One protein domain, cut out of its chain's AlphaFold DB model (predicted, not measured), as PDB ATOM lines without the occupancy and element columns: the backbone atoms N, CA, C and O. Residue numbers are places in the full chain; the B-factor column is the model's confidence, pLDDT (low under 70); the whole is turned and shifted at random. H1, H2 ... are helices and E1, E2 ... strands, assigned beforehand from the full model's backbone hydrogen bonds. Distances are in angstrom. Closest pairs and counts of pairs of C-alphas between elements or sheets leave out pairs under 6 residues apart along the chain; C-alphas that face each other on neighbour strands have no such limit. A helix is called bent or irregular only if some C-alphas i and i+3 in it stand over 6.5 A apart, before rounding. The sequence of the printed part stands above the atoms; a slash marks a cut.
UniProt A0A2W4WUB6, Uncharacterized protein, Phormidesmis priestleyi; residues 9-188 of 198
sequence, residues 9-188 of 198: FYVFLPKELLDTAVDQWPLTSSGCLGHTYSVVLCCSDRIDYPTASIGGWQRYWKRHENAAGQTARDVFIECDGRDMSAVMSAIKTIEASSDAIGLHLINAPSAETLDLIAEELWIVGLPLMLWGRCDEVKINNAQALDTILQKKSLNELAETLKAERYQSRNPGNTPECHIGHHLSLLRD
ATOM      1  N   PHE A   9     -39.853 -50.508  28.633       92.31
ATOM      2  CA  PHE A   9     -40.462 -51.834  28.711       92.31
ATOM      3  C   PHE A   9     -41.908 -51.688  29.191       92.31
ATOM      4  O   PHE A   9     -42.152 -51.406  30.366       92.31
ATOM      5  N   TYR A  10     -42.853 -51.859  28.267       93.06
ATOM      6  CA  TYR A  10     -44.285 -51.742  28.539       93.06
ATOM      7  C   TYR A  10     -44.846 -53.070  29.048       93.06
ATOM      8  O   TYR A  10     -44.728 -54.096  28.376       93.06
ATOM      9  N   VAL A  11     -45.482 -53.041  30.217       93.94
ATOM     10  CA  VAL A  11     -46.171 -54.198  30.800       93.94
ATOM     11  C   VAL A  11     -47.664 -53.911  30.842       93.94
ATOM     12  O   VAL A  11     -48.094 -52.980  31.516       93.94
ATOM     13  N   PHE A  12     -48.444 -54.713  30.121       92.19
ATOM     14  CA  PHE A  12     -49.903 -54.639  30.127       92.19
ATOM     15  C   PHE A  12     -50.444 -55.561  31.217       92.19
ATOM     16  O   PHE A  12     -50.198 -56.767  31.165       92.19
ATOM     17  N   LEU A  13     -51.143 -54.994  32.195       92.00
ATOM     18  CA  LEU A  13     -51.712 -55.716  33.332       92.00
ATOM     19  C   LEU A  13     -53.190 -55.355  33.494       92.00
ATOM     20  O   LEU A  13     -53.543 -54.198  33.262       92.00
ATOM     21  N   PRO A  14     -54.044 -56.297  33.922       91.38
ATOM     22  CA  PRO A  14     -55.392 -55.958  34.357       91.38
ATOM     23  C   PRO A  14     -55.325 -55.116  35.632       91.38
ATOM     24  O   PRO A  14     -54.296 -55.112  36.324       91.38
ATOM     25  N   LYS A  15     -56.401 -54.387  35.935       90.19
ATOM     26  CA  LYS A  15     -56.418 -53.404  37.026       90.19
ATOM     27  C   LYS A  15     -55.999 -53.992  38.367       90.19
ATOM     28  O   LYS A  15     -55.147 -53.411  39.037       90.19
ATOM     29  N   GLU A  16     -56.444 -55.216  38.641       91.81
ATOM     30  CA  GLU A  16     -56.180 -55.955  39.881       91.81
ATOM     31  C   GLU A  16     -54.695 -56.304  40.070       91.81
ATOM     32  O   GLU A  16     -54.266 -56.693  41.156       91.81
ATOM     33  N   LEU A  17     -53.890 -56.202  39.006       94.56
ATOM     34  CA  LEU A  17     -52.463 -56.513  39.017       94.56
ATOM     35  C   LEU A  17     -51.572 -55.276  38.862       94.56
ATOM     36  O   LEU A  17     -50.350 -55.438  38.858       94.56
ATOM     37  N   LEU A  18     -52.118 -54.058  38.781       93.44
ATOM     38  CA  LEU A  18     -51.316 -52.841  38.588       93.44
ATOM     39  C   LEU A  18     -50.332 -52.559  39.727       93.44
ATOM     40  O   LEU A  18     -49.294 -51.946  39.485       93.44
ATOM     41  N   ASP A  19     -50.603 -53.039  40.941       94.38
ATOM     42  CA  ASP A  19     -49.670 -52.897  42.068       94.38
ATOM     43  C   ASP A  19     -48.534 -53.935  42.065       94.38
ATOM     44  O   ASP A  19     -47.649 -53.923  42.923       94.38
ATOM     45  N   THR A  20     -48.514 -54.849  41.089       95.19
ATOM     46  CA  THR A  20     -47.459 -55.859  40.984       95.19
ATOM     47  C   THR A  20     -46.104 -55.183  40.784       95.19
ATOM     48  O   THR A  20     -45.914 -54.391  39.861       95.19
ATOM     49  N   ALA A  21     -45.114 -55.559  41.599       95.38
ATOM     50  CA  ALA A  21     -43.732 -55.084  41.498       95.38
ATOM     51  C   ALA A  21     -42.990 -55.701  40.292       95.38
ATOM     52  O   ALA A  21     -41.983 -56.396  40.437       95.38
ATOM     53  N   VAL A  22     -43.504 -55.475  39.082       95.12
ATOM     54  CA  VAL A  22     -42.952 -56.003  37.823       95.12
ATOM     55  C   VAL A  22     -41.538 -55.504  37.561       95.12
ATOM     56  O   VAL A  22     -40.709 -56.213  36.995       95.12
ATOM     57  N   ASP A  23     -41.218 -54.303  38.041       94.69
ATOM     58  CA  ASP A  23     -39.872 -53.752  38.006       94.69
ATOM     59  C   ASP A  23     -38.885 -54.582  38.838       94.69
ATOM     60  O   ASP A  23     -37.699 -54.586  38.530       94.69
ATOM     61  N   GLN A  24     -39.355 -55.347  39.824       94.31
ATOM     62  CA  GLN A  24     -38.529 -56.212  40.667       94.31
ATOM     63  C   GLN A  24     -38.403 -57.649  40.138       94.31
ATOM     64  O   GLN A  24     -37.717 -58.472  40.748       94.31
ATOM     65  N   TRP A  25     -38.995 -57.974  38.984       94.88
ATOM     66  CA  TRP A  25     -38.866 -59.307  38.394       94.88
ATOM     67  C   TRP A  25     -37.415 -59.620  38.002       94.88
ATOM     68  O   TRP A  25     -36.771 -58.794  37.348       94.88
ATOM     69  N   PRO A  26     -36.876 -60.793  38.382       93.06
ATOM     70  CA  PRO A  26     -35.474 -61.123  38.166       93.06
ATOM     71  C   PRO A  26     -35.161 -61.338  36.681       93.06
ATOM     72  O   PRO A  26     -35.922 -61.978  35.955       93.06
ATOM     73  N   LEU A  27     -33.994 -60.862  36.245       89.50
ATOM     74  CA  LEU A  27     -33.442 -61.153  34.921       89.50
ATOM     75  C   LEU A  27     -32.396 -62.266  35.007       89.50
ATOM     76  O   LEU A  27     -31.617 -62.346  35.958       89.50
ATOM     77  N   THR A  28     -32.327 -63.101  33.969       84.81
ATOM     78  CA  THR A  28     -31.371 -64.221  33.878       84.81
ATOM     79  C   THR A  28     -29.912 -63.766  33.915       84.81
ATOM     80  O   THR A  28     -29.052 -64.483  34.420       84.81
ATOM     81  N   SER A  29     -29.629 -62.563  33.411       71.38
ATOM     82  CA  SER A  29     -28.289 -61.982  33.280       71.38
ATOM     83  C   SER A  29     -27.820 -61.174  34.498       71.38
ATOM     84  O   SER A  29     -26.754 -60.569  34.419       71.38
ATOM     85  N   SER A  30     -28.561 -61.207  35.617       73.94
ATOM     86  CA  SER A  30     -28.419 -60.416  36.860       73.94
ATOM     87  C   SER A  30     -29.272 -59.143  36.934       73.94
ATOM     88  O   SER A  30     -29.521 -58.471  35.936       73.94
ATOM     89  N   GLY A  31     -29.701 -58.807  38.157       84.56
ATOM     90  CA  GLY A  31     -30.577 -57.671  38.445       84.56
ATOM     91  C   GLY A  31     -32.064 -57.993  38.278       84.56
ATOM     92  O   GLY A  31     -32.462 -59.152  38.166       84.56
ATOM     93  N   CYS A  32     -32.879 -56.943  38.280       91.00
ATOM     94  CA  CYS A  32     -34.303 -57.019  37.990       91.00
ATOM     95  C   CYS A  32     -34.646 -56.122  36.797       91.00
ATOM     96  O   CYS A  32     -33.818 -55.322  36.339       91.00
ATOM     97  N   LEU A  33     -35.861 -56.281  36.280       93.81
ATOM     98  CA  LEU A  33     -36.349 -55.605  35.084       93.81
ATOM     99  C   LEU A  33     -36.164 -54.080  35.163       93.81
ATOM    100  O   LEU A  33     -35.583 -53.479  34.263       93.81
ATOM    101  N   GLY A  34     -36.562 -53.469  36.277       93.56
ATOM    102  CA  GLY A  34     -36.521 -52.028  36.522       93.56
ATOM    103  C   GLY A  34     -35.134 -51.439  36.758       93.56
ATOM    104  O   GLY A  34     -34.981 -50.223  36.687       93.56
ATOM    105  N   HIS A  35     -34.119 -52.271  37.005       91.88
ATOM    106  CA  HIS A  35     -32.721 -51.826  37.006       91.88
ATOM    107  C   HIS A  35     -32.160 -51.679  35.588       91.88
ATOM    108  O   HIS A  35     -31.196 -50.943  35.384       91.88
ATOM    109  N   THR A  36     -32.730 -52.405  34.626       90.81
ATOM    110  CA  THR A  36     -32.201 -52.506  33.258       90.81
ATOM    111  C   THR A  36     -33.013 -51.665  32.282       90.81
ATOM    112  O   THR A  36     -32.439 -51.005  31.418       90.81
ATOM    113  N   TYR A  37     -34.332 -51.621  32.462       93.75
ATOM    114  CA  TYR A  37     -35.270 -50.969  31.556       93.75
ATOM    115  C   TYR A  37     -36.088 -49.895  32.262       93.75
ATOM    116  O   TYR A  37     -36.355 -49.965  33.466       93.75
ATOM    117  N   SER A  38     -36.551 -48.923  31.484       95.38
ATOM    118  CA  SER A  38     -37.571 -47.978  31.925       95.38
ATOM    119  C   SER A  38     -38.932 -48.667  31.898       95.38
ATOM    120  O   SER A  38     -39.617 -48.685  30.881       95.38
ATOM    121  N   VAL A  39     -39.287 -49.300  33.017       96.00
ATOM    122  CA  VAL A  39     -40.534 -50.064  33.146       96.00
ATOM    123  C   VAL A  39     -41.725 -49.129  33.305       96.00
ATOM    124  O   VAL A  39     -41.732 -48.285  34.208       96.00
ATOM    125  N   VAL A  40     -42.720 -49.331  32.445       95.62
ATOM    126  CA  VAL A  40     -43.962 -48.564  32.352       95.62
ATOM    127  C   VAL A  40     -45.142 -49.533  32.363       95.62
ATOM    128  O   VAL A  40     -45.161 -50.503  31.605       95.62
ATOM    129  N   LEU A  41     -46.129 -49.264  33.211       95.12
ATOM    130  CA  LEU A  41     -47.373 -50.019  33.268       95.12
ATOM    131  C   LEU A  41     -48.386 -49.449  32.276       95.12
ATOM    132  O   LEU A  41     -48.500 -48.231  32.106       95.12
ATOM    133  N   CYS A  42     -49.153 -50.342  31.669       92.00
ATOM    134  CA  CYS A  42     -50.368 -50.042  30.931       92.00
ATOM    135  C   CYS A  42     -51.485 -50.941  31.457       92.00
ATOM    136  O   CYS A  42     -51.236 -52.097  31.804       92.00
ATOM    137  N   CYS A  43     -52.716 -50.450  31.468       88.62
ATOM    138  CA  CYS A  43     -53.854 -51.303  31.778       88.62
ATOM    139  C   CYS A  43     -54.255 -52.146  30.563       88.62
ATOM    140  O   CYS A  43     -54.333 -51.630  29.450       88.62
ATOM    141  N   SER A  44     -54.532 -53.436  30.731       87.62
ATOM    142  CA  SER A  44     -55.112 -54.253  29.656       87.62
ATOM    143  C   SER A  44     -56.608 -54.012  29.483       87.62
ATOM    144  O   SER A  44     -57.101 -54.054  28.356       87.62
ATOM    145  N   ASP A  45     -57.314 -53.703  30.569       82.75
ATOM    146  CA  ASP A  45     -58.783 -53.706  30.610       82.75
ATOM    147  C   ASP A  45     -59.384 -52.604  29.740       82.75
ATOM    148  O   ASP A  45     -60.509 -52.716  29.266       82.75
ATOM    149  N   ARG A  46     -58.596 -51.571  29.428       75.31
ATOM    150  CA  ARG A  46     -58.954 -50.444  28.555       75.31
ATOM    151  C   ARG A  46     -59.477 -50.836  27.164       75.31
ATOM    152  O   ARG A  46     -60.081 -49.995  26.502       75.31
ATOM    153  N   ILE A  47     -59.227 -52.061  26.691       70.38
ATOM    154  CA  ILE A  47     -59.733 -52.537  25.390       70.38
ATOM    155  C   ILE A  47     -61.229 -52.859  25.436       70.38
ATOM    156  O   ILE A  47     -61.911 -52.701  24.422       70.38
ATOM    157  N   ASP A  48     -61.759 -53.219  26.601       70.38
ATOM    158  CA  ASP A  48     -63.149 -53.652  26.747       70.38
ATOM    159  C   ASP A  48     -64.128 -52.485  26.994       70.38
ATOM    160  O   ASP A  48     -65.333 -52.696  27.147       70.38
ATOM    161  N   TYR A  49     -63.641 -51.236  27.011       64.81
ATOM    162  CA  TYR A  49     -64.423 -50.066  27.427       64.81
ATOM    163  C   TYR A  49     -65.084 -49.272  26.280       64.81
ATOM    164  O   TYR A  49     -64.675 -49.346  25.118       64.81
ATOM    165  N   PRO A  50     -66.134 -48.477  26.594       61.97
ATOM    166  CA  PRO A  50     -66.933 -47.764  25.604       61.97
ATOM    167  C   PRO A  50     -66.133 -46.770  24.758       61.97
ATOM    168  O   PRO A  50     -65.232 -46.075  25.227       61.97
ATOM    169  N   THR A  51     -66.586 -46.576  23.521       59.41
ATOM    170  CA  THR A  51     -66.014 -45.621  22.558       59.41
ATOM    171  C   THR A  51     -65.945 -44.172  23.055       59.41
ATOM    172  O   THR A  51     -65.128 -43.401  22.557       59.41
ATOM    173  N   ALA A  52     -66.762 -43.783  24.040       57.44
ATOM    174  CA  ALA A  52     -66.734 -42.445  24.634       57.44
ATOM    175  C   ALA A  52     -65.409 -42.144  25.363       57.44
ATOM    176  O   ALA A  52     -64.894 -41.028  25.260       57.44
ATOM    177  N   SER A  53     -64.812 -43.145  26.019       68.12
ATOM    178  CA  SER A  53     -63.529 -43.007  26.720       68.12
ATOM    179  C   SER A  53     -62.364 -42.804  25.747       68.12
ATOM    180  O   SER A  53     -61.408 -42.105  26.072       68.12
ATOM    181  N   ILE A  54     -62.479 -43.285  24.500       74.69
ATOM    182  CA  ILE A  54     -61.467 -43.091  23.446       74.69
ATOM    183  C   ILE A  54     -61.240 -41.597  23.163       74.69
ATOM    184  O   ILE A  54     -60.099 -41.166  22.995       74.69
ATOM    185  N   GLY A  55     -62.305 -40.786  23.148       80.50
ATOM    186  CA  GLY A  55     -62.198 -39.346  22.896       80.50
ATOM    187  C   GLY A  55     -61.475 -38.598  24.020       80.50
ATOM    188  O   GLY A  55     -60.602 -37.768  23.753       80.50
ATOM    189  N   GLY A  56     -61.801 -38.919  25.278       83.31
ATOM    190  CA  GLY A  56     -61.102 -38.380  26.450       83.31
ATOM    191  C   GLY A  56     -59.627 -38.764  26.441       83.31
ATOM    192  O   GLY A  56     -58.750 -37.917  26.606       83.31
ATOM    193  N   TRP A  57     -59.354 -40.020  26.121       83.69
ATOM    194  CA  TRP A  57     -58.019 -40.581  26.144       83.69
ATOM    195  C   TRP A  57     -57.109 -40.031  25.043       83.69
ATOM    196  O   TRP A  57     -55.993 -39.604  25.328       83.69
ATOM    197  N   GLN A  58     -57.603 -39.894  23.807       86.50
ATOM    198  CA  GLN A  58     -56.883 -39.190  22.735       86.50
ATOM    199  C   GLN A  58     -56.608 -37.726  23.093       86.50
ATOM    200  O   GLN A  58     -55.525 -37.203  22.818       86.50
ATOM    201  N   ARG A  59     -57.575 -37.052  23.728       89.75
ATOM    202  CA  ARG A  59     -57.418 -35.665  24.180       89.75
ATOM    203  C   ARG A  59     -56.301 -35.543  25.214       89.75
ATOM    204  O   ARG A  59     -55.439 -34.681  25.052       89.75
ATOM    205  N   TYR A  60     -56.300 -36.374  26.255       91.75
ATOM    206  CA  TYR A  60     -55.262 -36.329  27.285       91.75
ATOM    207  C   TYR A  60     -53.909 -36.821  26.779       91.75
ATOM    208  O   TYR A  60     -52.886 -36.252  27.151       91.75
ATOM    209  N   TRP A  61     -53.885 -37.794  25.870       91.69
ATOM    210  CA  TRP A  61     -52.649 -38.222  25.226       91.69
ATOM    211  C   TRP A  61     -52.010 -37.099  24.405       91.69
ATOM    212  O   TRP A  61     -50.821 -36.827  24.535       91.69
ATOM    213  N   LYS A  62     -52.805 -36.342  23.641       91.88
ATOM    214  CA  LYS A  62     -52.297 -35.161  22.931       91.88
ATOM    215  C   LYS A  62     -51.740 -34.105  23.891       91.88
ATOM    216  O   LYS A  62     -50.748 -33.448  23.582       91.88
ATOM    217  N   ARG A  63     -52.358 -33.927  25.065       93.62
ATOM    218  CA  ARG A  63     -51.811 -33.047  26.114       93.62
ATOM    219  C   ARG A  63     -50.483 -33.582  26.652       93.62
ATOM    220  O   ARG A  63     -49.552 -32.798  26.774       93.62
ATOM    221  N   HIS A  64     -50.369 -34.891  26.886       93.31
ATOM    222  CA  HIS A  64     -49.108 -35.550  27.240       93.31
ATOM    223  C   HIS A  64     -48.005 -35.272  26.213       93.31
ATOM    224  O   HIS A  64     -46.907 -34.871  26.588       93.31
ATOM    225  N   GLU A  65     -48.292 -35.424  24.919       92.81
ATOM    226  CA  GLU A  65     -47.331 -35.133  23.847       92.81
ATOM    227  C   GLU A  65     -46.890 -33.662  23.853       92.81
ATOM    228  O   GLU A  65     -45.696 -33.373  23.776       92.81
ATOM    229  N   ASN A  66     -47.825 -32.728  24.032       94.62
ATOM    230  CA  ASN A  66     -47.513 -31.298  24.129       94.62
ATOM    231  C   ASN A  66     -46.733 -30.936  25.407       94.62
ATOM    232  O   ASN A  66     -45.983 -29.959  25.422       94.62
ATOM    233  N   ALA A  67     -46.910 -31.708  26.478       94.94
ATOM    234  CA  ALA A  67     -46.248 -31.530  27.763       94.94
ATOM    235  C   ALA A  67     -44.892 -32.245  27.865       94.94
ATOM    236  O   ALA A  67     -44.224 -32.124  28.888       94.94
ATOM    237  N   ALA A  68     -44.453 -32.962  26.826       92.69
ATOM    238  CA  ALA A  68     -43.276 -33.832  26.881       92.69
ATOM    239  C   ALA A  68     -42.002 -33.134  27.397       92.69
ATOM    240  O   ALA A  68     -41.214 -33.757  28.106       92.69
ATOM    241  N   GLY A  69     -41.809 -31.853  27.056       95.06
ATOM    242  CA  GLY A  69     -40.664 -31.044  27.490       95.06
ATOM    243  C   GLY A  69     -40.855 -30.278  28.806       95.06
ATOM    244  O   GLY A  69     -39.907 -29.650  29.267       95.06
ATOM    245  N   GLN A  70     -42.051 -30.298  29.398       96.25
ATOM    246  CA  GLN A  70     -42.322 -29.650  30.686       96.25
ATOM    247  C   GLN A  70     -41.780 -30.499  31.836       96.25
ATOM    248  O   GLN A  70     -41.644 -31.718  31.698       96.25
ATOM    249  N   THR A  71     -41.497 -29.872  32.980       96.94
ATOM    250  CA  THR A  71     -41.159 -30.597  34.211       96.94
ATOM    251  C   THR A  71     -42.301 -31.544  34.554       96.94
ATOM    252  O   THR A  71     -43.463 -31.136  34.529       96.94
ATOM    253  N   ALA A  72     -42.002 -32.797  34.912       96.62
ATOM    254  CA  ALA A  72     -43.061 -33.745  35.262       96.62
ATOM    255  C   ALA A  72     -43.930 -33.215  36.421       96.62
ATOM    256  O   ALA A  72     -45.142 -33.388  36.414       96.62
ATOM    257  N   ARG A  73     -43.344 -32.480  37.373       97.31
ATOM    258  CA  ARG A  73     -44.083 -31.882  38.493       97.31
ATOM    259  C   ARG A  73     -45.195 -30.913  38.084       97.31
ATOM    260  O   ARG A  73     -46.214 -30.871  38.774       97.31
ATOM    261  N   ASP A  74     -45.011 -30.164  36.999       96.50
ATOM    262  CA  ASP A  74     -45.930 -29.096  36.578       96.50
ATOM    263  C   ASP A  74     -47.247 -29.649  36.017       96.50
ATOM    264  O   ASP A  74     -48.267 -28.963  35.997       96.50
ATOM    265  N   VAL A  75     -47.235 -30.914  35.592       96.69
ATOM    266  CA  VAL A  75     -48.356 -31.552  34.892       96.69
ATOM    267  C   VAL A  75     -49.021 -32.670  35.702       96.69
ATOM    268  O   VAL A  75     -49.974 -33.303  35.234       96.69
ATOM    269  N   PHE A  76     -48.544 -32.893  36.931       97.50
ATOM    270  CA  PHE A  76     -49.105 -33.835  37.899       97.50
ATOM    271  C   PHE A  76     -49.875 -33.100  39.002       97.50
ATOM    272  O   PHE A  76     -49.387 -32.126  39.580       97.50
ATOM    273  N   ILE A  77     -51.061 -33.609  39.334       97.62
ATOM    274  CA  ILE A  77     -51.827 -33.192  40.512       97.62
ATOM    275  C   ILE A  77     -51.570 -34.180  41.642       97.62
ATOM    276  O   ILE A  77     -51.669 -35.393  41.470       97.62
ATOM    277  N   GLU A  78     -51.228 -33.629  42.799       97.31
ATOM    278  CA  GLU A  78     -51.012 -34.373  44.029       97.31
ATOM    279  C   GLU A  78     -52.354 -34.703  44.700       97.31
ATOM    280  O   GLU A  78     -53.218 -33.831  44.820       97.31
ATOM    281  N   CYS A  79     -52.531 -35.944  45.152       97.75
ATOM    282  CA  CYS A  79     -53.676 -36.342  45.970       97.75
ATOM    283  C   CYS A  79     -53.359 -37.541  46.871       97.75
ATOM    284  O   CYS A  79     -52.393 -38.273  46.655       97.75
ATOM    285  N   ASP A  80     -54.182 -37.742  47.899       97.44
ATOM    286  CA  ASP A  80     -54.073 -38.899  48.784       97.44
ATOM    287  C   ASP A  80     -54.630 -40.157  48.101       97.44
ATOM    288  O   ASP A  80     -55.836 -40.269  47.888       97.44
ATOM    289  N   GLY A  81     -53.755 -41.122  47.797       96.44
ATOM    290  CA  GLY A  81     -54.133 -42.398  47.187       96.44
ATOM    291  C   GLY A  81     -55.018 -43.283  48.067       96.44
ATOM    292  O   GLY A  81     -55.588 -44.249  47.575       96.44
ATOM    293  N   ARG A  82     -55.175 -42.973  49.358       96.25
ATOM    294  CA  ARG A  82     -56.071 -43.706  50.269       96.25
ATOM    295  C   ARG A  82     -57.475 -43.114  50.344       96.25
ATOM    296  O   ARG A  82     -58.366 -43.757  50.896       96.25
ATOM    297  N   ASP A  83     -57.680 -41.916  49.803       96.81
ATOM    298  CA  ASP A  83     -58.951 -41.200  49.849       96.81
ATOM    299  C   ASP A  83     -59.520 -41.014  48.438       96.81
ATOM    300  O   ASP A  83     -59.145 -40.102  47.699       96.81
ATOM    301  N   MET A  84     -60.499 -41.848  48.081       96.12
ATOM    302  CA  MET A  84     -61.193 -41.731  46.794       96.12
ATOM    303  C   MET A  84     -61.855 -40.363  46.595       96.12
ATOM    304  O   MET A  84     -61.937 -39.892  45.465       96.12
ATOM    305  N   SER A  85     -62.292 -39.673  47.654       97.31
ATOM    306  CA  SER A  85     -62.829 -38.312  47.520       97.31
ATOM    307  C   SER A  85     -61.743 -37.331  47.070       97.31
ATOM    308  O   SER A  85     -61.983 -36.495  46.191       97.31
ATOM    309  N   ALA A  86     -60.531 -37.456  47.621       97.75
ATOM    310  CA  ALA A  86     -59.375 -36.669  47.206       97.75
ATOM    311  C   ALA A  86     -58.974 -36.978  45.757       97.75
ATOM    312  O   ALA A  86     -58.760 -36.047  44.975       97.75
ATOM    313  N   VAL A  87     -58.953 -38.257  45.369       97.62
ATOM    314  CA  VAL A  87     -58.683 -38.677  43.984       97.62
ATOM    315  C   VAL A  87     -59.710 -38.084  43.021       97.62
ATOM    316  O   VAL A  87     -59.332 -37.434  42.048       97.62
ATOM    317  N   MET A  88     -61.007 -38.213  43.309       97.62
ATOM    318  CA  MET A  88     -62.062 -37.665  42.446       97.62
ATOM    319  C   MET A  88     -61.994 -36.138  42.335       97.62
ATOM    320  O   MET A  88     -62.279 -35.573  41.278       97.62
ATOM    321  N   SER A  89     -61.605 -35.449  43.409       97.88
ATOM    322  CA  SER A  89     -61.358 -34.004  43.383       97.88
ATOM    323  C   SER A  89     -60.170 -33.642  42.479       97.88
ATOM    324  O   SER A  89     -60.249 -32.700  41.683       97.88
ATOM    325  N   ALA A  90     -59.086 -34.420  42.542       97.94
ATOM    326  CA  ALA A  90     -57.915 -34.237  41.691       97.94
ATOM    327  C   ALA A  90     -58.230 -34.498  40.211       97.94
ATOM    328  O   ALA A  90     -57.859 -33.691  39.363       97.94
ATOM    329  N   ILE A  91     -58.998 -35.546  39.900       96.00
ATOM    330  CA  ILE A  91     -59.470 -35.835  38.537       96.00
ATOM    331  C   ILE A  91     -60.282 -34.658  37.985       96.00
ATOM    332  O   ILE A  91     -59.960 -34.151  36.912       96.00
ATOM    333  N   LYS A  92     -61.255 -34.135  38.742       96.00
ATOM    334  CA  LYS A  92     -62.030 -32.946  38.328       96.00
ATOM    335  C   LYS A  92     -61.148 -31.721  38.097       96.00
ATOM    336  O   LYS A  92     -61.397 -30.932  37.187       96.00
ATOM    337  N   THR A  93     -60.109 -31.563  38.913       96.56
ATOM    338  CA  THR A  93     -59.121 -30.490  38.748       96.56
ATOM    339  C   THR A  93     -58.349 -30.654  37.437       96.56
ATOM    340  O   THR A  93     -58.154 -29.675  36.719       96.56
ATOM    341  N   ILE A  94     -57.970 -31.883  37.077       95.31
ATOM    342  CA  ILE A  94     -57.331 -32.187  35.791       95.31
ATOM    343  C   ILE A  94     -58.283 -31.913  34.618       95.31
ATOM    344  O   ILE A  94     -57.879 -31.296  33.632       95.31
ATOM    345  N   GLU A  95     -59.552 -32.313  34.726       92.50
ATOM    346  CA  GLU A  95     -60.565 -32.066  33.691       92.50
ATOM    347  C   GLU A  95     -60.779 -30.572  33.423       92.50
ATOM    348  O   GLU A  95     -60.938 -30.165  32.268       92.50
ATOM    349  N   ALA A  96     -60.751 -29.757  34.481       93.44
ATOM    350  CA  ALA A  96     -60.872 -28.304  34.398       93.44
ATOM    351  C   ALA A  96     -59.576 -27.600  33.949       93.44
ATOM    352  O   ALA A  96     -59.626 -26.445  33.525       93.44
ATOM    353  N   SER A  97     -58.426 -28.275  34.032       91.31
ATOM    354  CA  SER A  97     -57.114 -27.736  33.663       91.31
ATOM    355  C   SER A  97     -56.798 -27.954  32.177       91.31
ATOM    356  O   SER A  97     -57.246 -28.922  31.553       91.31
ATOM    357  N   SER A  98     -56.001 -27.057  31.590       86.62
ATOM    358  CA  SER A  98     -55.396 -27.254  30.265       86.62
ATOM    359  C   SER A  98     -54.079 -28.026  30.314       86.62
ATOM    360  O   SER A  98     -53.726 -28.661  29.318       86.62
ATOM    361  N   ASP A  99     -53.393 -27.996  31.459       89.31
ATOM    362  CA  ASP A  99     -51.972 -28.346  31.559       89.31
ATOM    363  C   ASP A  99     -51.750 -29.653  32.326       89.31
ATOM    364  O   ASP A  99     -50.856 -30.430  31.997       89.31
ATOM    365  N   ALA A 100     -52.599 -29.935  33.318       94.00
ATOM    366  CA  ALA A 100     -52.503 -31.155  34.104       94.00
ATOM    367  C   ALA A 100     -53.001 -32.379  33.317       94.00
ATOM    368  O   ALA A 100     -53.967 -32.299  32.550       94.00
ATOM    369  N   ILE A 101     -52.336 -33.519  33.519       94.38
ATOM    370  CA  ILE A 101     -52.593 -34.771  32.784       94.38
ATOM    371  C   ILE A 101     -52.330 -36.044  33.596       94.38
ATOM    372  O   ILE A 101     -52.565 -37.134  33.073       94.38
ATOM    373  N   GLY A 102     -51.822 -35.941  34.826       95.56
ATOM    374  CA  GLY A 102     -51.478 -37.107  35.635       95.56
ATOM    375  C   GLY A 102     -51.715 -36.921  37.124       95.56
ATOM    376  O   GLY A 102     -51.785 -35.795  37.620       95.56
ATOM    377  N   LEU A 103     -51.826 -38.043  37.831       97.56
ATOM    378  CA  LEU A 103     -51.930 -38.091  39.288       97.56
ATOM    379  C   LEU A 103     -50.616 -38.530  39.931       97.56
ATOM    380  O   LEU A 103     -49.948 -39.448  39.457       97.56
ATOM    381  N   HIS A 104     -50.276 -37.892  41.041       96.25
ATOM    382  CA  HIS A 104     -49.234 -38.315  41.969       96.25
ATOM    383  C   HIS A 104     -49.924 -38.662  43.288       96.25
ATOM    384  O   HIS A 104     -50.467 -37.778  43.952       96.25
ATOM    385  N   LEU A 105     -49.880 -39.941  43.673       97.94
ATOM    386  CA  LEU A 105     -50.469 -40.415  44.926       97.94
ATOM    387  C   LEU A 105     -49.454 -40.319  46.074       97.94
ATOM    388  O   LEU A 105     -48.460 -41.045  46.080       97.94
ATOM    389  N   ILE A 106     -49.699 -39.438  47.049       96.69
ATOM    390  CA  ILE A 106     -48.763 -39.186  48.170       96.69
ATOM    391  C   ILE A 106     -48.702 -40.316  49.194       96.69
ATOM    392  O   ILE A 106     -47.763 -40.381  49.982       96.69
ATOM    393  N   ASN A 107     -49.712 -41.179  49.190       96.69
ATOM    394  CA  ASN A 107     -49.811 -42.361  50.024       96.69
ATOM    395  C   ASN A 107     -50.138 -43.555  49.137       96.69
ATOM    396  O   ASN A 107     -50.898 -43.416  48.173       96.69
ATOM    397  N   ALA A 108     -49.610 -44.717  49.499       96.19
ATOM    398  CA  ALA A 108     -49.903 -45.957  48.809       96.19
ATOM    399  C   ALA A 108     -51.402 -46.298  48.939       96.19
ATOM    400  O   ALA A 108     -51.914 -46.388  50.064       96.19
ATOM    401  N   PRO A 109     -52.129 -46.470  47.820       96.25
ATOM    402  CA  PRO A 109     -53.494 -46.977  47.860       96.25
ATOM    403  C   PRO A 109     -53.506 -48.422  48.386       96.25
ATOM    404  O   PRO A 109     -52.542 -49.167  48.221       96.25
ATOM    405  N   SER A 110     -54.613 -48.849  48.999       94.75
ATOM    406  CA  SER A 110     -54.872 -50.289  49.141       94.75
ATOM    407  C   SER A 110     -55.163 -50.892  47.763       94.75
ATOM    408  O   SER A 110     -55.526 -50.161  46.847       94.75
ATOM    409  N   ALA A 111     -55.073 -52.218  47.618       92.12
ATOM    410  CA  ALA A 111     -55.428 -52.885  46.361       92.12
ATOM    411  C   ALA A 111     -56.856 -52.527  45.898       92.12
ATOM    412  O   ALA A 111     -57.045 -52.090  44.770       92.12
ATOM    413  N   GLU A 112     -57.837 -52.589  46.807       92.56
ATOM    414  CA  GLU A 112     -59.229 -52.218  46.511       92.56
ATOM    415  C   GLU A 112     -59.361 -50.759  46.055       92.56
ATOM    416  O   GLU A 112     -60.095 -50.459  45.116       92.56
ATOM    417  N   THR A 113     -58.647 -49.834  46.705       94.88
ATOM    418  CA  THR A 113     -58.673 -48.425  46.308       94.88
ATOM    419  C   THR A 113     -57.969 -48.223  44.970       94.88
ATOM    420  O   THR A 113     -58.479 -47.481  44.140       94.88
ATOM    421  N   LEU A 114     -56.837 -48.886  44.722       95.38
ATOM    422  CA  LEU A 114     -56.115 -48.787  43.455       95.38
ATOM    423  C   LEU A 114     -56.987 -49.248  42.286       95.38
ATOM    424  O   LEU A 114     -57.026 -48.551  41.277       95.38
ATOM    425  N   ASP A 115     -57.723 -50.348  42.443       92.50
ATOM    426  CA  ASP A 115     -58.650 -50.844  41.421       92.50
ATOM    427  C   ASP A 115     -59.703 -49.790  41.056       92.50
ATOM    428  O   ASP A 115     -59.975 -49.560  39.875       92.50
ATOM    429  N   LEU A 116     -60.254 -49.101  42.064       93.94
ATOM    430  CA  LEU A 116     -61.219 -48.015  41.873       93.94
ATOM    431  C   LEU A 116     -60.586 -46.780  41.220       93.94
ATOM    432  O   LEU A 116     -61.176 -46.200  40.312       93.94
ATOM    433  N   ILE A 117     -59.390 -46.368  41.658       95.12
ATOM    434  CA  ILE A 117     -58.659 -45.247  41.046       95.12
ATOM    435  C   ILE A 117     -58.431 -45.539  39.570       95.12
ATOM    436  O   ILE A 117     -58.670 -44.687  38.716       95.12
ATOM    437  N   ALA A 118     -57.950 -46.738  39.279       92.25
ATOM    438  CA  ALA A 118     -57.583 -47.127  37.941       92.25
ATOM    439  C   ALA A 118     -58.833 -47.170  37.036       92.25
ATOM    440  O   ALA A 118     -58.810 -46.591  35.949       92.25
ATOM    441  N   GLU A 119     -59.963 -47.689  37.534       89.88
ATOM    442  CA  GLU A 119     -61.265 -47.625  36.853       89.88
ATOM    443  C   GLU A 119     -61.692 -46.191  36.503       89.88
ATOM    444  O   GLU A 119     -62.044 -45.912  35.353       89.88
ATOM    445  N   GLU A 120     -61.587 -45.256  37.447       91.06
ATOM    446  CA  GLU A 120     -61.920 -43.845  37.220       91.06
ATOM    447  C   GLU A 120     -60.971 -43.168  36.217       91.06
ATOM    448  O   GLU A 120     -61.415 -42.407  35.349       91.06
ATOM    449  N   LEU A 121     -59.670 -43.478  36.271       90.25
ATOM    450  CA  LEU A 121     -58.703 -42.991  35.285       90.25
ATOM    451  C   LEU A 121     -59.097 -43.419  33.871       90.25
ATOM    452  O   LEU A 121     -59.046 -42.592  32.958       90.25
ATOM    453  N   TRP A 122     -59.551 -44.657  33.668       86.06
ATOM    454  CA  TRP A 122     -59.977 -45.119  32.341       86.06
ATOM    455  C   TRP A 122     -61.310 -44.540  31.894       86.06
ATOM    456  O   TRP A 122     -61.434 -44.173  30.723       86.06
ATOM    457  N   ILE A 123     -62.286 -44.395  32.798       86.25
ATOM    458  CA  ILE A 123     -63.572 -43.754  32.482       86.25
ATOM    459  C   ILE A 123     -63.329 -42.348  31.922       86.25
ATOM    460  O   ILE A 123     -63.890 -41.992  30.880       86.25
ATOM    461  N   VAL A 124     -62.446 -41.578  32.564       87.88
ATOM    462  CA  VAL A 124     -62.100 -40.206  32.155       87.88
ATOM    463  C   VAL A 124     -61.079 -40.175  31.004       87.88
ATOM    464  O   VAL A 124     -60.989 -39.187  30.265       87.88
ATOM    465  N   GLY A 125     -60.332 -41.260  30.803       87.12
ATOM    466  CA  GLY A 125     -59.264 -41.375  29.809       87.12
ATOM    467  C   GLY A 125     -57.957 -40.701  30.239       87.12
ATOM    468  O   GLY A 125     -57.207 -40.218  29.390       87.12
ATOM    469  N   LEU A 126     -57.691 -40.604  31.541       90.06
ATOM    470  CA  LEU A 126     -56.446 -40.057  32.072       90.06
ATOM    471  C   LEU A 126     -55.303 -41.068  31.918       90.06
ATOM    472  O   LEU A 126     -55.389 -42.176  32.437       90.06
ATOM    473  N   PRO A 127     -54.210 -40.704  31.227       87.31
ATOM    474  CA  PRO A 127     -53.204 -41.673  30.827       87.31
ATOM    475  C   PRO A 127     -52.098 -41.870  31.864       87.31
ATOM    476  O   PRO A 127     -51.261 -42.736  31.648       87.31
ATOM    477  N   LEU A 128     -52.007 -41.057  32.920       95.00
ATOM    478  CA  LEU A 128     -50.818 -41.001  33.772       95.00
ATOM    479  C   LEU A 128     -51.129 -41.097  35.262       95.00
ATOM    480  O   LEU A 128     -51.925 -40.324  35.796       95.00
ATOM    481  N   MET A 129     -50.386 -41.962  35.948       97.12
ATOM    482  CA  MET A 129     -50.367 -42.028  37.406       97.12
ATOM    483  C   MET A 129     -48.998 -42.488  37.914       97.12
ATOM    484  O   MET A 129     -48.392 -43.395  37.346       97.12
ATOM    485  N   LEU A 130     -48.522 -41.871  38.995       98.06
ATOM    486  CA  LEU A 130     -47.297 -42.223  39.713       98.06
ATOM    487  C   LEU A 130     -47.630 -42.451  41.191       98.06
ATOM    488  O   LEU A 130     -48.273 -41.607  41.817       98.06
ATOM    489  N   TRP A 131     -47.168 -43.565  41.751       97.81
ATOM    490  CA  TRP A 131     -47.352 -43.880  43.166       97.81
ATOM    491  C   TRP A 131     -46.210 -44.741  43.710       97.81
ATOM    492  O   TRP A 131     -45.458 -45.372  42.957       97.81
ATOM    493  N   GLY A 132     -46.083 -44.748  45.036       96.62
ATOM    494  CA  GLY A 132     -45.350 -45.775  45.767       96.62
ATOM    495  C   GLY A 132     -46.298 -46.912  46.150       96.62
ATOM    496  O   GLY A 132     -47.415 -46.648  46.586       96.62
ATOM    497  N   ARG A 133     -45.860 -48.166  46.007       95.31
ATOM    498  CA  ARG A 133     -46.653 -49.369  46.335       95.31
ATOM    499  C   ARG A 133     -46.859 -49.596  47.836       95.31
ATOM    500  O   ARG A 133     -47.735 -50.349  48.236       95.31
ATOM    501  N   CYS A 134     -46.053 -48.968  48.689       93.12
ATOM    502  CA  CYS A 134     -46.213 -49.060  50.137       93.12
ATOM    503  C   CYS A 134     -45.813 -47.762  50.844       93.12
ATOM    504  O   CYS A 134     -44.983 -46.992  50.358       93.12
ATOM    505  N   ASP A 135     -46.408 -47.540  52.017       90.06
ATOM    506  CA  ASP A 135     -46.041 -46.465  52.937       90.06
ATOM    507  C   ASP A 135     -45.047 -47.007  53.974       90.06
ATOM    508  O   ASP A 135     -45.424 -47.421  55.075       90.06
ATOM    509  N   GLU A 136     -43.765 -47.047  53.615       88.44
ATOM    510  CA  GLU A 136     -42.715 -47.478  54.542       88.44
ATOM    511  C   GLU A 136     -42.485 -46.456  55.653       88.44
ATOM    512  O   GLU A 136     -42.437 -45.249  55.424       88.44
ATOM    513  N   VAL A 137     -42.214 -46.940  56.868       77.19
ATOM    514  CA  VAL A 137     -42.069 -46.086  58.065       77.19
ATOM    515  C   VAL A 137     -40.983 -45.013  57.906       77.19
ATOM    516  O   VAL A 137     -41.072 -43.952  58.524       77.19
ATOM    517  N   LYS A 138     -39.943 -45.275  57.105       89.88
ATOM    518  CA  LYS A 138     -38.814 -44.348  56.916       89.88
ATOM    519  C   LYS A 138     -38.832 -43.627  55.568       89.88
ATOM    520  O   LYS A 138     -37.900 -42.870  55.299       89.88
ATOM    521  N   ILE A 139     -39.854 -43.834  54.738       91.00
ATOM    522  CA  ILE A 139     -39.991 -43.172  53.439       91.00
ATOM    523  C   ILE A 139     -41.214 -42.262  53.491       91.00
ATOM    524  O   ILE A 139     -42.331 -42.704  53.730       91.00
ATOM    525  N   ASN A 140     -41.010 -40.973  53.232       94.69
ATOM    526  CA  ASN A 140     -42.116 -40.060  52.972       94.69
ATOM    527  C   ASN A 140     -42.414 -40.079  51.467       94.69
ATOM    528  O   ASN A 140     -41.703 -39.430  50.698       94.69
ATOM    529  N   ASN A 141     -43.437 -40.835  51.064       93.81
ATOM    530  CA  ASN A 141     -43.837 -40.974  49.662       93.81
ATOM    531  C   ASN A 141     -44.122 -39.615  49.010       93.81
ATOM    532  O   ASN A 141     -43.571 -39.348  47.946       93.81
ATOM    533  N   ALA A 142     -44.858 -38.723  49.679       95.25
ATOM    534  CA  ALA A 142     -45.146 -37.377  49.176       95.25
ATOM    535  C   ALA A 142     -43.867 -36.623  48.778       95.25
ATOM    536  O   ALA A 142     -43.709 -36.174  47.644       95.25
ATOM    537  N   GLN A 143     -42.906 -36.544  49.703       96.81
ATOM    538  CA  GLN A 143     -41.651 -35.832  49.472       96.81
ATOM    539  C   GLN A 143     -40.776 -36.533  48.424       96.81
ATOM    540  O   GLN A 143     -40.140 -35.872  47.598       96.81
ATOM    541  N   ALA A 144     -40.710 -37.863  48.463       96.75
ATOM    542  CA  ALA A 144     -39.884 -38.647  47.554       96.75
ATOM    543  C   ALA A 144     -40.387 -38.552  46.106       96.75
ATOM    544  O   ALA A 144     -39.594 -38.303  45.197       96.75
ATOM    545  N   LEU A 145     -41.698 -38.693  45.892       97.38
ATOM    546  CA  LEU A 145     -42.323 -38.582  44.576       97.38
ATOM    547  C   LEU A 145     -42.262 -37.149  44.039       97.38
ATOM    548  O   LEU A 145     -41.895 -36.963  42.879       97.38
ATOM    549  N   ASP A 146     -42.521 -36.136  44.873       97.62
ATOM    550  CA  ASP A 146     -42.360 -34.724  44.492       97.62
ATOM    551  C   ASP A 146     -40.922 -34.427  44.035       97.62
ATOM    552  O   ASP A 146     -40.704 -33.857  42.964       97.62
ATOM    553  N   THR A 147     -39.929 -34.932  44.776       97.69
ATOM    554  CA  THR A 147     -38.512 -34.813  44.404       97.69
ATOM    555  C   THR A 147     -38.227 -35.479  43.057       97.69
ATOM    556  O   THR A 147     -37.503 -34.914  42.242       97.69
ATOM    557  N   ILE A 148     -38.777 -36.668  42.790       97.88
ATOM    558  CA  ILE A 148     -38.613 -37.368  41.504       97.88
ATOM    559  C   ILE A 148     -39.211 -36.550  40.357       97.88
ATOM    560  O   ILE A 148     -38.552 -36.358  39.334       97.88
ATOM    561  N   LEU A 149     -40.427 -36.035  40.537       97.81
ATOM    562  CA  LEU A 149     -41.148 -35.266  39.523       97.81
ATOM    563  C   LEU A 149     -40.462 -33.938  39.171       97.81
ATOM    564  O   LEU A 149     -40.639 -33.437  38.062       97.81
ATOM    565  N   GLN A 150     -39.669 -33.371  40.081       97.94
ATOM    566  CA  GLN A 150     -38.918 -32.132  39.853       97.94
ATOM    567  C   GLN A 150     -37.589 -32.334  39.108       97.94
ATOM    568  O   GLN A 150     -37.016 -31.363  38.618       97.94
ATOM    569  N   LYS A 151     -37.063 -33.565  39.012       96.62
ATOM    570  CA  LYS A 151     -35.712 -33.807  38.462       96.62
ATOM    571  C   LYS A 151     -35.598 -33.508  36.970       96.62
ATOM    572  O   LYS A 151     -34.537 -33.079  36.514       96.62
ATOM    573  N   LYS A 152     -36.633 -33.850  36.205       96.44
ATOM    574  CA  LYS A 152     -36.554 -34.057  34.754       96.44
ATOM    575  C   LYS A 152     -37.885 -33.743  34.067       96.44
ATOM    576  O   LYS A 152     -38.915 -33.544  34.716       96.44
ATOM    577  N   SER A 153     -37.847 -33.703  32.736       96.94
ATOM    578  CA  SER A 153     -39.048 -33.522  31.924       96.94
ATOM    579  C   SER A 153     -39.979 -34.740  31.981       96.94
ATOM    580  O   SER A 153     -39.560 -35.850  32.320       96.94
ATOM    581  N   LEU A 154     -41.243 -34.557  31.600       96.12
ATOM    582  CA  LEU A 154     -42.229 -35.637  31.515       96.12
ATOM    583  C   LEU A 154     -41.761 -36.804  30.623       96.12
ATOM    584  O   LEU A 154     -41.944 -37.976  30.966       96.12
ATOM    585  N   ASN A 155     -41.135 -36.485  29.488       94.56
ATOM    586  CA  ASN A 155     -40.551 -37.447  28.548       94.56
ATOM    587  C   ASN A 155     -39.514 -38.372  29.220       94.56
ATOM    588  O   ASN A 155     -39.474 -39.576  28.949       94.56
ATOM    589  N   GLU A 156     -38.718 -37.812  30.127       95.50
ATOM    590  CA  GLU A 156     -37.617 -38.478  30.831       95.50
ATOM    591  C   GLU A 156     -38.057 -39.117  32.164       95.50
ATOM    592  O   GLU A 156     -37.238 -39.687  32.889       95.50
ATOM    593  N   LEU A 157     -39.347 -39.053  32.523       96.56
ATOM    594  CA  LEU A 157     -39.836 -39.566  33.810       96.56
ATOM    595  C   LEU A 157     -39.561 -41.069  33.983       96.56
ATOM    596  O   LEU A 157     -39.122 -41.500  35.046       96.56
ATOM    597  N   ALA A 158     -39.755 -41.870  32.932       96.50
ATOM    598  CA  ALA A 158     -39.520 -43.316  32.985       96.50
ATOM    599  C   ALA A 158     -38.033 -43.657  33.226       96.50
ATOM    600  O   ALA A 158     -37.707 -44.593  33.956       96.50
ATOM    601  N   GLU A 159     -37.119 -42.881  32.642       96.12
ATOM    602  CA  GLU A 159     -35.672 -42.992  32.870       96.12
ATOM    603  C   GLU A 159     -35.287 -42.517  34.271       96.12
ATOM    604  O   GLU A 159     -34.462 -43.135  34.940       96.12
ATOM    605  N   THR A 160     -35.942 -41.464  34.761       97.00
ATOM    606  CA  THR A 160     -35.749 -40.965  36.128       97.00
ATOM    607  C   THR A 160     -36.103 -42.045  37.147       97.00
ATOM    608  O   THR A 160     -35.317 -42.331  38.045       97.00
ATOM    609  N   LEU A 161     -37.238 -42.726  36.969       97.19
ATOM    610  CA  LEU A 161     -37.656 -43.837  37.830       97.19
ATOM    611  C   LEU A 161     -36.690 -45.029  37.745       97.19
ATOM    612  O   LEU A 161     -36.379 -45.639  38.768       97.19
ATOM    613  N   LYS A 162     -36.176 -45.349  36.549       96.69
ATOM    614  CA  LYS A 162     -35.108 -46.350  36.373       96.69
ATOM    615  C   LYS A 162     -33.855 -45.962  37.165       96.69
ATOM    616  O   LYS A 162     -33.277 -46.812  37.838       96.69
ATOM    617  N   ALA A 163     -33.447 -44.694  37.129       96.31
ATOM    618  CA  ALA A 163     -32.295 -44.215  37.889       96.31
ATOM    619  C   ALA A 163     -32.515 -44.338  39.409       96.31
ATOM    620  O   ALA A 163     -31.610 -44.795  40.108       96.31
ATOM    621  N   GLU A 164     -33.712 -44.024  39.917       97.19
ATOM    622  CA  GLU A 164     -34.058 -44.225  41.335       97.19
ATOM    623  C   GLU A 164     -34.017 -45.698  41.748       97.19
ATOM    624  O   GLU A 164     -33.453 -46.040  42.789       97.19
ATOM    625  N   ARG A 165     -34.578 -46.586  40.918       95.94
ATOM    626  CA  ARG A 165     -34.492 -48.041  41.112       95.94
ATOM    627  C   ARG A 165     -33.034 -48.496  41.119       95.94
ATOM    628  O   ARG A 165     -32.618 -49.257  41.977       95.94
ATOM    629  N   TYR A 166     -32.210 -47.997  40.202       94.19
ATOM    630  CA  TYR A 166     -30.793 -48.348  40.175       94.19
ATOM    631  C   TYR A 166     -30.053 -47.887  41.443       94.19
ATOM    632  O   TYR A 166     -29.256 -48.644  41.997       94.19
ATOM    633  N   GLN A 167     -30.331 -46.676  41.934       94.69
ATOM    634  CA  GLN A 167     -29.739 -46.148  43.171       94.69
ATOM    635  C   GLN A 167     -30.158 -46.937  44.415       94.69
ATOM    636  O   GLN A 167     -29.374 -47.044  45.364       94.69
ATOM    637  N   SER A 168     -31.342 -47.552  44.408       94.06
ATOM    638  CA  SER A 168     -31.811 -48.386  45.518       94.06
ATOM    639  C   SER A 168     -30.974 -49.662  45.715       94.06
ATOM    640  O   SER A 168     -31.036 -50.281  46.772       94.06
ATOM    641  N   ARG A 169     -30.110 -50.021  44.753       91.00
ATOM    642  CA  ARG A 169     -29.147 -51.133  44.867       91.00
ATOM    643  C   ARG A 169     -27.949 -50.830  45.761       91.00
ATOM    644  O   ARG A 169     -27.210 -51.753  46.112       91.00
ATOM    645  N   ASN A 170     -27.688 -49.556  46.052       92.56
ATOM    646  CA  ASN A 170     -26.505 -49.171  46.811       92.56
ATOM    647  C   ASN A 170     -26.547 -49.774  48.226       92.56
ATOM    648  O   ASN A 170     -27.616 -49.822  48.842       92.56
ATOM    649  N   PRO A 171     -25.398 -50.207  48.779       90.94
ATOM    650  CA  PRO A 171     -25.341 -50.706  50.147       90.94
ATOM    651  C   PRO A 171     -25.941 -49.692  51.132       90.94
ATOM    652  O   PRO A 171     -25.515 -48.541  51.172       90.94
ATOM    653  N   GLY A 172     -26.927 -50.125  51.922       88.00
ATOM    654  CA  GLY A 172     -27.647 -49.279  52.885       88.00
ATOM    655  C   GLY A 172     -29.024 -48.791  52.418       88.00
ATOM    656  O   GLY A 172     -29.840 -48.427  53.261       88.00
ATOM    657  N   ASN A 173     -29.329 -48.868  51.120       92.19
ATOM    658  CA  ASN A 173     -30.646 -48.530  50.578       92.19
ATOM    659  C   ASN A 173     -31.578 -49.745  50.631       92.19
ATOM    660  O   ASN A 173     -31.875 -50.370  49.617       92.19
ATOM    661  N   THR A 174     -32.020 -50.118  51.830       92.56
ATOM    662  CA  THR A 174     -32.987 -51.214  51.998       92.56
ATOM    663  C   THR A 174     -34.381 -50.812  51.491       92.56
ATOM    664  O   THR A 174     -34.642 -49.611  51.338       92.56
ATOM    665  N   PRO A 175     -35.293 -51.775  51.243       92.25
ATOM    666  CA  PRO A 175     -36.680 -51.482  50.877       92.25
ATOM    667  C   PRO A 175     -37.351 -50.478  51.814       92.25
ATOM    668  O   PRO A 175     -38.047 -49.586  51.357       92.25
ATOM    669  N   GLU A 176     -37.065 -50.523  53.110       92.62
ATOM    670  CA  GLU A 176     -37.681 -49.628  54.093       92.62
ATOM    671  C   GLU A 176     -37.107 -48.204  54.055       92.62
ATOM    672  O   GLU A 176     -37.639 -47.328  54.730       92.62
ATOM    673  N   CYS A 177     -35.999 -47.965  53.342       93.12
ATOM    674  CA  CYS A 177     -35.249 -46.704  53.382       93.12
ATOM    675  C   CYS A 177     -35.171 -45.975  52.033       93.12
ATOM    676  O   CYS A 177     -34.744 -44.822  52.008       93.12
ATOM    677  N   HIS A 178     -35.524 -46.619  50.916       95.31
ATOM    678  CA  HIS A 178     -35.351 -46.032  49.586       95.31
ATOM    679  C   HIS A 178     -36.558 -46.260  48.673       95.31
ATOM    680  O   HIS A 178     -36.892 -47.395  48.337       95.31
ATOM    681  N   ILE A 179     -37.150 -45.164  48.184       96.00
ATOM    682  CA  ILE A 179     -38.372 -45.180  47.360       96.00
ATOM    683  C   ILE A 179     -38.226 -46.018  46.086       96.00
ATOM    684  O   ILE A 179     -39.183 -46.641  45.647       96.00
ATOM    685  N   GLY A 180     -37.015 -46.083  45.525       96.12
ATOM    686  CA  GLY A 180     -36.700 -46.843  44.313       96.12
ATOM    687  C   GLY A 180     -37.162 -48.308  44.310       96.12
ATOM    688  O   GLY A 180     -37.372 -48.851  43.235       96.12
ATOM    689  N   HIS A 181     -37.380 -48.936  45.470       95.00
ATOM    690  CA  HIS A 181     -37.907 -50.309  45.565       95.00
ATOM    691  C   HIS A 181     -39.422 -50.424  45.323       95.00
ATOM    692  O   HIS A 181     -39.927 -51.523  45.087       95.00
ATOM    693  N   HIS A 182     -40.144 -49.301  45.346       96.00
ATOM    694  CA  HIS A 182     -41.608 -49.258  45.467       96.00
ATOM    695  C   HIS A 182     -42.301 -48.449  44.371       96.00
ATOM    696  O   HIS A 182     -43.509 -48.271  44.422       96.00
ATOM    697  N   LEU A 183     -41.558 -47.935  43.391       97.25
ATOM    698  CA  LEU A 183     -42.087 -47.018  42.381       97.25
ATOM    699  C   LEU A 183     -42.910 -47.725  41.303       97.25
ATOM    700  O   LEU A 183     -42.384 -48.590  40.593       97.25
ATOM    701  N   SER A 184     -44.126 -47.237  41.066       97.38
ATOM    702  CA  SER A 184     -44.991 -47.640  39.953       97.38
ATOM    703  C   SER A 184     -45.371 -46.440  39.082       97.38
ATOM    704  O   SER A 184     -45.700 -45.371  39.590       97.38
ATOM    705  N   LEU A 185     -45.323 -46.616  37.758       97.62
ATOM    706  CA  LEU A 185     -45.725 -45.606  36.772       97.62
ATOM    707  C   LEU A 185     -46.701 -46.234  35.785       97.62
ATOM    708  O   LEU A 185     -46.303 -47.096  35.001       97.62
ATOM    709  N   LEU A 186     -47.936 -45.748  35.787       95.94
ATOM    710  CA  LEU A 186     -48.917 -45.998  34.739       95.94
ATOM    711  C   LEU A 186     -48.753 -44.931  33.653       95.94
ATOM    712  O   LEU A 186     -48.763 -43.732  33.946       95.94
ATOM    713  N   ARG A 187     -48.600 -45.369  32.401       93.94
ATOM    714  CA  ARG A 187     -48.649 -44.515  31.208       93.94
ATOM    715  C   ARG A 187     -49.420 -45.230  30.109       93.94
ATOM    716  O   ARG A 187     -48.869 -45.988  29.311       93.94
ATOM    717  N   ASP A 188     -50.707 -44.948  30.047       87.81
ATOM    718  CA  ASP A 188     -51.624 -45.548  29.095       87.81
ATOM    719  C   ASP A 188     -51.617 -44.783  27.763       87.81
ATOM    720  O   ASP A 188     -52.337 -43.805  27.572       87.81
TER     721      ASP A 188
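This is residues 9 to 188 of the 198 residues of an uncharacterized protein of Phormidesmis priestleyi (UniProt A0A2W4WUB6). A four-stranded sheet, E3, E4, E5 and E6, makes the core, with H7 and H8 over one face and H5 over the other, and H6 side by side with H5. A small two-stranded sheet, E1 and E2, sits next to E6, with E2 nearer to it; H2 and H3 lie at one end of the longest axis and the link from H8 to E6 reaches the other. The printed part has 180 residues, with eight named helices and six named strands in the order E1 H1 E2 H2 H3 H4 E3 H5 E4 H6 E5 H7 H8 E6. The larger sheet, in the order E3 E4 E5 E6, is mixed, the smaller parallel, and the class is mixed, helices and strands. The whole is compact, with a radius of gyration of the C-alphas of 15.4 A and spans of 48 by 33 by 31 A.

The larger sheet holds E3, residues 76 to 79, E4, 102 to 105, E5, 128 to 132, 14.0 A long, and E6, 183 to 187, ending at C-alpha 187 (-48.649, -44.515, 31.208). H5 is residues 84 to 96, 18.3 A, H6 111 to 124, 20.2 A, H7 141 to 150, 14.1 A, and H8 154 to 167, 20.1 A. H8 is irregular, with C-alphas 155 and 158 7.4 A apart. E1, residues 9 to 13, begins at C-alpha 9 (-40.462, -51.834, 28.711); E2 is 38 to 43, 16.6 A. H1 is residues 33 to 36, H2 45 to 48, H3 51 to 66, 23.5 A, and H4 72 to 75.

E3 and E4 are parallel (N 77 to O 102, 2.9 A), E4 and E5 parallel (N 130 to O 103, 2.8 A), and E5 and E6 antiparallel (N 186 to O 129, 2.9 A). E3, H5, E4 and E4, H6, E5 are strand-helix-strand units, parallel neighbours joined through a helix, with right-handed crossovers, as is E1, H1, E2. H5 lies over E3 at a height of 8.8 A; H7, at 8.1 A, and H8, at 10.0 A, are on the opposite face. H6 touches H5, closest C-alphas Met 84 and Thr 113, 7.2 A, at a shallow tilt of 20 degrees, the same way. H3 touches H6 with residues 53 to 57 alone, about perpendicular at 89 degrees, closest C-alphas Ser 53 and Ile 123, 5.8 A. H4 touches H7, closest C-alphas Arg 73 and Leu 149, 4.6 A. H1 touches H8, closest C-alphas His 35 and Tyr 166, 5.1 A. H2 and H6 are close but not clearly touching, C-alphas Arg 46 and Trp 122 being 6.6 A apart. E1 and E2 are parallel (N 11 to O 40, 2.9 A), and the closest C-alphas of E2 and E6, Leu 41 and Leu 186, are 4.6 A apart. Every O i to N i+4 pair is within hydrogen-bond range in H5, H6 and H7; H3 has 10 of 12 and H8 8 of 10, while H1, H2 and H4 are too short for such a pair.

The C-alphas farthest apart, those of Thr 51 and Pro 171, are 49.4 A apart. The printed part has no cut. The links E1 to H1 and H8 to E6 are long. Confidence is under 70 at residues 49 to 53.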